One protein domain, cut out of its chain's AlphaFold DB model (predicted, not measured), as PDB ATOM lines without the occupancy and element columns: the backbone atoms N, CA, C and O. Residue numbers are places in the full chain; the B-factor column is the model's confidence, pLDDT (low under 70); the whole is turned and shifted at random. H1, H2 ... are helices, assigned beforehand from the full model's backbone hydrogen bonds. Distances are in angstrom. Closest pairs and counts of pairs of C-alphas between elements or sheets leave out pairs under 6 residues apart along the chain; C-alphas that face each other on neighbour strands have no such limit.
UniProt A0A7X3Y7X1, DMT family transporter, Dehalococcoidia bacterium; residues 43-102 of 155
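What this domain is: This is residues 43 to 102 of the 155 residues of the protein "DMT family transporter" of Dehalococcoidia bacterium (UniProt A0A7X3Y7X1). A long helix, H3, and a second long helix, H1, run opposite ways as a narrow, flat V, meeting near the beginning of H1 and the end of H3. The open side of the V is bridged by the short H2 and two tight links. The 60 printed residues have three named helices, H1, H2 and H3 in chain order, and no named strand; the class is all helix. The whole is loose, with a radius of gyration of the C-alphas of 14.4 A and spans of 44 by 23 by 9 A.

Where its parts are: H3, residues 75 to 101, measures 38.9 A and ends at C-alpha 101 (90.872, 44.721, 142.860). H1, residues 44 to 63, measures 28.0 A and begins at C-alpha 44 (84.168, 50.420, 138.229). H2 is residues 67 to 70.

How they stand to each other: H3 touches H1 with residues 93 to 100 alone, and H1 touches H3 with residues 44 to 48 alone; the closest C-alphas, of Pro 44 and Ser 100, are 6.2 A apart. They run opposite ways at a shallow tilt of 28 degrees. H2 and H3 are only just apart, closest 8.3 A. H1 and H2 meet only through their link. In H1 and H3 every O i to N i+4 pair is within hydrogen-bond range; H2 is too short for such a pair.

The domain as a whole: The C-alphas farthest apart, of Arg 72 and Ala 102, are 44.4 A apart. The printed part has no cut. Mean pLDDT of the printed part is 73.8; residues 67 to 72 and 95 to 102 are among those under 70.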
ATOM      1  N   PRO A  43      79.962  51.015 140.487       65.88
ATOM      2  CA  PRO A  43      80.778  49.885 140.068       65.88
ATOM      3  C   PRO A  43      81.803  50.315 138.995       65.88
ATOM      4  O   PRO A  43      81.409  50.883 137.965       65.88
ATOM      5  N   PRO A  44      83.106  50.018 139.163       64.69
ATOM      6  CA  PRO A  44      84.168  50.420 138.229       64.69
ATOM      7  C   PRO A  44      83.948  49.936 136.787       64.69
ATOM      8  O   PRO A  44      84.416  50.550 135.819       64.69
ATOM      9  N   GLN A  45      83.195  48.844 136.622       65.44
ATOM     10  CA  GLN A  45      82.849  48.305 135.308       65.44
ATOM     11  C   GLN A  45      81.946  49.259 134.511       65.44
ATOM     12  O   GLN A  45      82.079  49.361 133.293       65.44
ATOM     13  N   VAL A  46      81.060  50.003 135.178       70.44
ATOM     14  CA  VAL A  46      80.126  50.925 134.513       70.44
ATOM     15  C   VAL A  46      80.857  52.182 134.037       70.44
ATOM     16  O   VAL A  46      80.666  52.616 132.901       70.44
ATOM     17  N   GLY A  47      81.761  52.727 134.859       70.12
ATOM     18  CA  GLY A  47      82.552  53.910 134.500       70.12
ATOM     19  C   GLY A  47      83.454  53.682 133.282       70.12
ATOM     20  O   GLY A  47      83.534  54.529 132.386       70.12
ATOM     21  N   SER A  48      84.080  52.507 133.199       69.31
ATOM     22  CA  SER A  48      84.895  52.129 132.037       69.31
ATOM     23  C   SER A  48      84.049  51.899 130.783       69.31
ATOM     24  O   SER A  48      84.412  52.396 129.717       69.31
ATOM     25  N   ALA A  49      82.887  51.246 130.897       73.88
ATOM     26  CA  ALA A  49      81.972  51.047 129.774       73.88
ATOM     27  C   ALA A  49      81.486  52.376 129.174       73.88
ATOM     28  O   ALA A  49      81.543  52.551 127.957       73.88
ATOM     29  N   ILE A  50      81.081  53.338 130.011       76.50
ATOM     30  CA  ILE A  50      80.650  54.669 129.553       76.50
ATOM     31  C   ILE A  50      81.812  55.408 128.880       76.50
ATOM     32  O   ILE A  50      81.644  55.961 127.794       76.50
ATOM     33  N   THR A  51      83.005  55.376 129.479       76.50
ATOM     34  CA  THR A  51      84.197  56.037 128.920       76.50
ATOM     35  C   THR A  51      84.566  55.463 127.551       76.50
ATOM     36  O   THR A  51      84.808  56.215 126.607       76.50
ATOM     37  N   LEU A  52      84.566  54.133 127.418       77.81
ATOM     38  CA  LEU A  52      84.845  53.449 126.155       77.81
ATOM     39  C   LEU A  52      83.763  53.731 125.108       77.81
ATOM     40  O   LEU A  52      84.089  53.953 123.943       77.81
ATOM     41  N   PHE A  53      82.494  53.777 125.514       79.62
ATOM     42  CA  PHE A  53      81.375  54.063 124.620       79.62
ATOM     43  C   PHE A  53      81.418  55.499 124.082       79.62
ATOM     44  O   PHE A  53      81.335  55.718 122.872       79.62
ATOM     45  N   VAL A  54      81.629  56.485 124.957       82.50
ATOM     46  CA  VAL A  54      81.792  57.891 124.554       82.50
ATOM     47  C   VAL A  54      83.041  58.057 123.689       82.50
ATOM     48  O   VAL A  54      82.982  58.707 122.645       82.50
ATOM     49  N   GLY A  55      84.152  57.417 124.069       80.75
ATOM     50  CA  GLY A  55      85.383  57.402 123.280       80.75
ATOM     51  C   GLY A  55      85.158  56.854 121.871       80.75
ATOM     52  O   GLY A  55      85.563  57.492 120.901       80.75
ATOM     53  N   MET A  56      84.446  55.730 121.744       82.19
ATOM     54  CA  MET A  56      84.069  55.137 120.459       82.19
ATOM     55  C   MET A  56      83.223  56.093 119.613       82.19
ATOM     56  O   MET A  56      83.492  56.232 118.421       82.19
ATOM     57  N   LEU A  57      82.230  56.766 120.200       85.38
ATOM     58  CA  LEU A  57      81.381  57.714 119.471       85.38
ATOM     59  C   LEU A  57      82.173  58.919 118.959       85.38
ATOM     60  O   LEU A  57      82.037  59.292 117.794       85.38
ATOM     61  N   VAL A  58      83.024  59.507 119.803       83.94
ATOM     62  CA  VAL A  58      83.842  60.668 119.431       83.94
ATOM     63  C   VAL A  58      84.865  60.287 118.361       83.94
ATOM     64  O   VAL A  58      84.941  60.955 117.326       83.94
ATOM     65  N   LEU A  59      85.613  59.194 118.558       79.81
ATOM     66  CA  LEU A  59      86.568  58.716 117.552       79.81
ATOM     67  C   LEU A  59      85.855  58.328 116.256       79.81
ATOM     68  O   LEU A  59      86.342  58.651 115.175       79.81
ATOM     69  N   GLY A  60      84.699  57.672 116.360       81.06
ATOM     70  CA  GLY A  60      83.866  57.287 115.226       81.06
ATOM     71  C   GLY A  60      83.397  58.499 114.428       81.06
ATOM     72  O   GLY A  60      83.550  58.517 113.210       81.06
ATOM     73  N   ALA A  61      82.916  59.551 115.094       83.88
ATOM     74  CA  ALA A  61      82.477  60.786 114.445       83.88
ATOM     75  C   ALA A  61      83.626  61.519 113.730       83.88
ATOM     76  O   ALA A  61      83.451  62.014 112.615       83.88
ATOM     77  N   ILE A  62      84.817  61.556 114.338       82.38
ATOM     78  CA  ILE A  62      86.009  62.178 113.739       82.38
ATOM     79  C   ILE A  62      86.530  61.337 112.561       82.38
ATOM     80  O   ILE A  62      86.873  61.878 111.508       82.38
ATOM     81  N   SER A  63      86.561  60.012 112.717       75.62
ATOM     82  CA  SER A  63      87.090  59.068 111.724       75.62
ATOM     83  C   SER A  63      86.118  58.800 110.566       75.62
ATOM     84  O   SER A  63      86.551  58.434 109.473       75.62
ATOM     85  N   ALA A  64      84.818  59.078 110.732       73.94
ATOM     86  CA  ALA A  64      83.787  58.880 109.708       73.94
ATOM     87  C   ALA A  64      84.116  59.549 108.360       73.94
ATOM     88  O   ALA A  64      83.757  59.028 107.306       73.94
ATOM     89  N   ARG A  65      84.846  60.675 108.366       70.31
ATOM     90  CA  ARG A  65      85.283  61.358 107.133       70.31
ATOM     91  C   ARG A  65      86.417  60.637 106.394       70.31
ATOM     92  O   ARG A  65      86.567  60.828 105.187       70.31
ATOM     93  N   ASN A  66      87.196  59.810 107.087       72.38
ATOM     94  CA  ASN A  66      88.351  59.097 106.537       72.38
ATOM     95  C   ASN A  66      88.049  57.622 106.210       72.38
ATOM     96  O   ASN A  66      88.754  57.034 105.388       72.38
ATOM     97  N   LEU A  67      86.948  57.072 106.736       65.38
ATOM     98  CA  LEU A  67      86.448  55.715 106.469       65.38
ATOM     99  C   LEU A  67      86.491  55.273 104.987       65.38
ATOM    100  O   LEU A  67      86.942  54.159 104.716       65.38
ATOM    101  N   PRO A  68      86.097  56.102 103.995       62.25
ATOM    102  CA  PRO A  68      86.122  55.695 102.587       62.25
ATOM    103  C   PRO A  68      87.535  55.440 102.040       62.25
ATOM    104  O   PRO A  68      87.703  54.687 101.077       62.25
ATOM    105  N   LYS A  69      88.554  56.081 102.627       62.19
ATOM    106  CA  LYS A  69      89.968  55.885 102.277       62.19
ATOM    107  C   LYS A  69      90.550  54.666 102.993       62.19
ATOM    108  O   LYS A  69      91.314  53.929 102.376       62.19
ATOM    109  N   ASP A  70      90.125  54.413 104.228       63.50
ATOM    110  CA  ASP A  70      90.597  53.282 105.037       63.50
ATOM    111  C   ASP A  70      90.047  51.928 104.564       63.50
ATOM    112  O   ASP A  70      90.758  50.928 104.596       63.50
ATOM    113  N   VAL A  71      88.826  51.875 104.019       63.84
ATOM    114  CA  VAL A  71      88.261  50.635 103.437       63.84
ATOM    115  C   VAL A  71      89.022  50.180 102.182       63.84
ATOM    116  O   VAL A  71      89.007  48.999 101.835       63.84
ATOM    117  N   ARG A  72      89.740  51.091 101.513       68.25
ATOM    118  CA  ARG A  72      90.620  50.762 100.378       68.25
ATOM    119  C   ARG A  72      92.003  50.267 100.813       68.25
ATOM    120  O   ARG A  72      92.816  49.928  99.952       68.25
ATOM    121  N   ALA A  73      92.292  50.234 102.114       70.62
ATOM    122  CA  ALA A  73      93.566  49.761 102.628       70.62
ATOM    123  C   ALA A  73      93.742  48.245 102.393       70.62
ATOM    124  O   ALA A  73      92.771  47.482 102.386       70.62
ATOM    125  N   PRO A  74      94.986  47.767 102.221       81.19
ATOM    126  CA  PRO A  74      95.258  46.342 102.067       81.19
ATOM    127  C   PRO A  74      94.753  45.551 103.282       81.19
ATOM    128  O   PRO A  74      94.963  45.952 104.427       81.19
ATOM    129  N   ARG A  75      94.156  44.371 103.047       78.31
ATOM    130  CA  ARG A  75      93.575  43.501 104.098       78.31
ATOM    131  C   ARG A  75      94.530  43.221 105.261       78.31
ATOM    132  O   ARG A  75      94.101  43.093 106.400       78.31
ATOM    133  N   ARG A  76      95.836  43.169 104.986       80.25
ATOM    134  CA  ARG A  76      96.875  42.990 106.005       80.25
ATOM    135  C   ARG A  76      96.960  44.173 106.977       80.25
ATOM    136  O   ARG A  76      97.135  43.945 108.165       80.25
ATOM    137  N   ALA A  77      96.813  45.409 106.500       77.06
ATOM    138  CA  ALA A  77      96.790  46.595 107.356       77.06
ATOM    139  C   ALA A  77      95.521  46.632 108.222       77.06
ATOM    140  O   ALA A  77      95.608  46.913 109.413       77.06
ATOM    141  N   LEU A  78      94.371  46.248 107.656       78.75
ATOM    142  CA  LEU A  78      93.119  46.107 108.408       78.75
ATOM    143  C   LEU A  78      93.238  45.073 109.539       78.75
ATOM    144  O   LEU A  78      92.811  45.350 110.654       78.75
ATOM    145  N   LEU A  79      93.874  43.922 109.288       83.25
ATOM    146  CA  LEU A  79      94.125  42.916 110.330       83.25
ATOM    147  C   LEU A  79      94.978  43.467 111.481       83.25
ATOM    148  O   LEU A  79      94.645  43.242 112.641       83.25
ATOM    149  N   TRP A  80      96.040  44.220 111.177       79.12
ATOM    150  CA  TRP A  80      96.869  44.850 112.210       79.12
ATOM    151  C   TRP A  80      96.108  45.908 113.013       79.12
ATOM    152  O   TRP A  80      96.272  45.966 114.228       79.12
ATOM    153  N   ILE A  81      95.251  46.704 112.365       80.12
ATOM    154  CA  ILE A  81      94.410  47.707 113.038       80.12
ATOM    155  C   ILE A  81      93.415  47.033 113.987       80.12
ATOM    156  O   ILE A  81      93.288  47.452 115.136       80.12
ATOM    157  N   ILE A  82      92.745  45.968 113.536       81.81
ATOM    158  CA  ILE A  82      91.800  45.210 114.365       81.81
ATOM    159  C   ILE A  82      92.526  44.594 115.562       81.81
ATOM    160  O   ILE A  82      92.065  44.729 116.693       81.81
ATOM    161  N   LEU A  83      93.681  43.962 115.332       84.44
ATOM    162  CA  LEU A  83      94.458  43.327 116.394       84.44
ATOM    163  C   LEU A  83      94.964  44.353 117.420       84.44
ATOM    164  O   LEU A  83      94.863  44.113 118.622       84.44
ATOM    165  N   ALA A  84      95.446  45.511 116.959       81.25
ATOM    166  CA  ALA A  84      95.864  46.612 117.824       81.25
ATOM    167  C   ALA A  84      94.691  47.166 118.649       81.25
ATOM    168  O   ALA A  84      94.837  47.376 119.852       81.25
ATOM    169  N   GLY A  85      93.518  47.346 118.030       81.88
ATOM    170  CA  GLY A  85      92.300  47.777 118.719       81.88
ATOM    171  C   GLY A  85      91.841  46.785 119.789       81.88
ATOM    172  O   GLY A  85      91.484  47.194 120.897       81.88
ATOM    173  N   LEU A  86      91.907  45.483 119.496       84.44
ATOM    174  CA  LEU A  86      91.545  44.428 120.442       84.44
ATOM    175  C   LEU A  86      92.493  44.412 121.652       84.44
ATOM    176  O   LEU A  86      92.035  44.390 122.796       84.44
ATOM    177  N   LEU A  87      93.807  44.488 121.408       82.88
ATOM    178  CA  LEU A  87      94.824  44.555 122.464       82.88
ATOM    179  C   LEU A  87      94.668  45.813 123.323       82.88
ATOM    180  O   LEU A  87      94.711  45.721 124.547       82.88
ATOM    181  N   ALA A  88      94.454  46.974 122.697       76.75
ATOM    182  CA  ALA A  88      94.279  48.242 123.401       76.75
ATOM    183  C   ALA A  88      93.027  48.231 124.291       76.75
ATOM    184  O   ALA A  88      93.096  48.614 125.458       76.75
ATOM    185  N   SER A  89      91.903  47.733 123.769       75.62
ATOM    186  CA  SER A  89      90.643  47.639 124.519       75.62
ATOM    187  C   SER A  89      90.757  46.658 125.686       75.62
ATOM    188  O   SER A  89      90.322  46.960 126.796       75.62
ATOM    189  N   THR A  90      91.411  45.515 125.461       79.06
ATOM    190  CA  THR A  90      91.680  44.520 126.511       79.06
ATOM    191  C   THR A  90      92.602  45.092 127.589       79.06
ATOM    192  O   THR A  90      92.336  44.923 128.775       79.06
ATOM    193  N   GLY A  91      93.653  45.821 127.202       75.31
ATOM    194  CA  GLY A  91      94.569  46.475 128.138       75.31
ATOM    195  C   GLY A  91      93.892  47.560 128.978       75.31
ATOM    196  O   GLY A  91      94.117  47.630 130.189       75.31
ATOM    197  N   ALA A  92      93.014  48.362 128.370       70.50
ATOM    198  CA  ALA A  92      92.201  49.339 129.091       70.50
ATOM    199  C   ALA A  92      91.270  48.647 130.099       70.50
ATOM    200  O   ALA A  92      91.253  49.020 131.271       70.50
ATOM    201  N   PHE A  93      90.561  47.597 129.675       69.75
ATOM    202  CA  PHE A  93      89.686  46.815 130.553       69.75
ATOM    203  C   PHE A  93      90.448  46.218 131.742       69.75
ATOM    204  O   PHE A  93      90.020  46.360 132.885       69.75
ATOM    205  N   LEU A  94      91.617  45.621 131.492       71.06
ATOM    206  CA  LEU A  94      92.458  45.038 132.536       71.06
ATOM    207  C   LEU A  94      93.009  46.102 133.499       71.06
ATOM    208  O   LEU A  94      93.133  45.842 134.692       71.06
ATOM    209  N   SER A  95      93.287  47.309 132.998       67.12
ATOM    210  CA  SER A  95      93.709  48.444 133.826       67.12
ATOM    211  C   SER A  95      92.601  48.857 134.792       67.12
ATOM    212  O   SER A  95      92.830  48.914 135.996       67.12
ATOM    213  N   PHE A  96      91.377  49.058 134.295       64.75
ATOM    214  CA  PHE A  96      90.222  49.353 135.149       64.75
ATOM    215  C   PHE A  96      89.915  48.213 136.130       64.75
ATOM    216  O   PHE A  96      89.587  48.472 137.287       64.75
ATOM    217  N   PHE A  97      90.082  46.959 135.705       67.31
ATOM    218  CA  PHE A  97      89.936  45.798 136.578       67.31
ATOM    219  C   PHE A  97      90.985  45.791 137.701       67.31
ATOM    220  O   PHE A  97      90.638  45.585 138.862       67.31
ATOM    221  N   ALA A  98      92.249  46.105 137.404       64.38
ATOM    222  CA  ALA A  98      93.301  46.227 138.414       64.38
ATOM    223  C   ALA A  98      93.007  47.342 139.436       64.38
ATOM    224  O   ALA A  98      93.214  47.133 140.631       64.38
ATOM    225  N   LEU A  99      92.459  48.482 138.990       61.09
ATOM    226  CA  LEU A  99      91.987  49.543 139.891       61.09
ATOM    227  C   LEU A  99      90.828  49.090 140.797       61.09
ATOM    228  O   LEU A  99      90.677  49.631 141.886       61.09
ATOM    229  N   SER A 100      90.020  48.115 140.365       60.41
ATOM    230  CA  SER A 100      88.903  47.585 141.161       60.41
ATOM    231  C   SER A 100      89.305  46.524 142.194       60.41
ATOM    232  O   SER A 100      88.590  46.345 143.174       60.41
ATOM    233  N   LEU A 101      90.429  45.823 141.991       56.12
ATOM    234  CA  LEU A 101      90.872  44.721 142.860       56.12
ATOM    235  C   LEU A 101      91.923  45.134 143.896       56.12
ATOM    236  O   LEU A 101      92.056  44.458 144.916       56.12
ATOM    237  N   ALA A 102      92.691  46.195 143.645       50.88
ATOM    238  CA  ALA A 102      93.787  46.598 144.517       50.88
ATOM    239  C   ALA A 102      93.695  48.085 144.887       50.88
ATOM    240  O   ALA A 102      93.462  48.920 144.009       50.88
TER     241      ALA A 102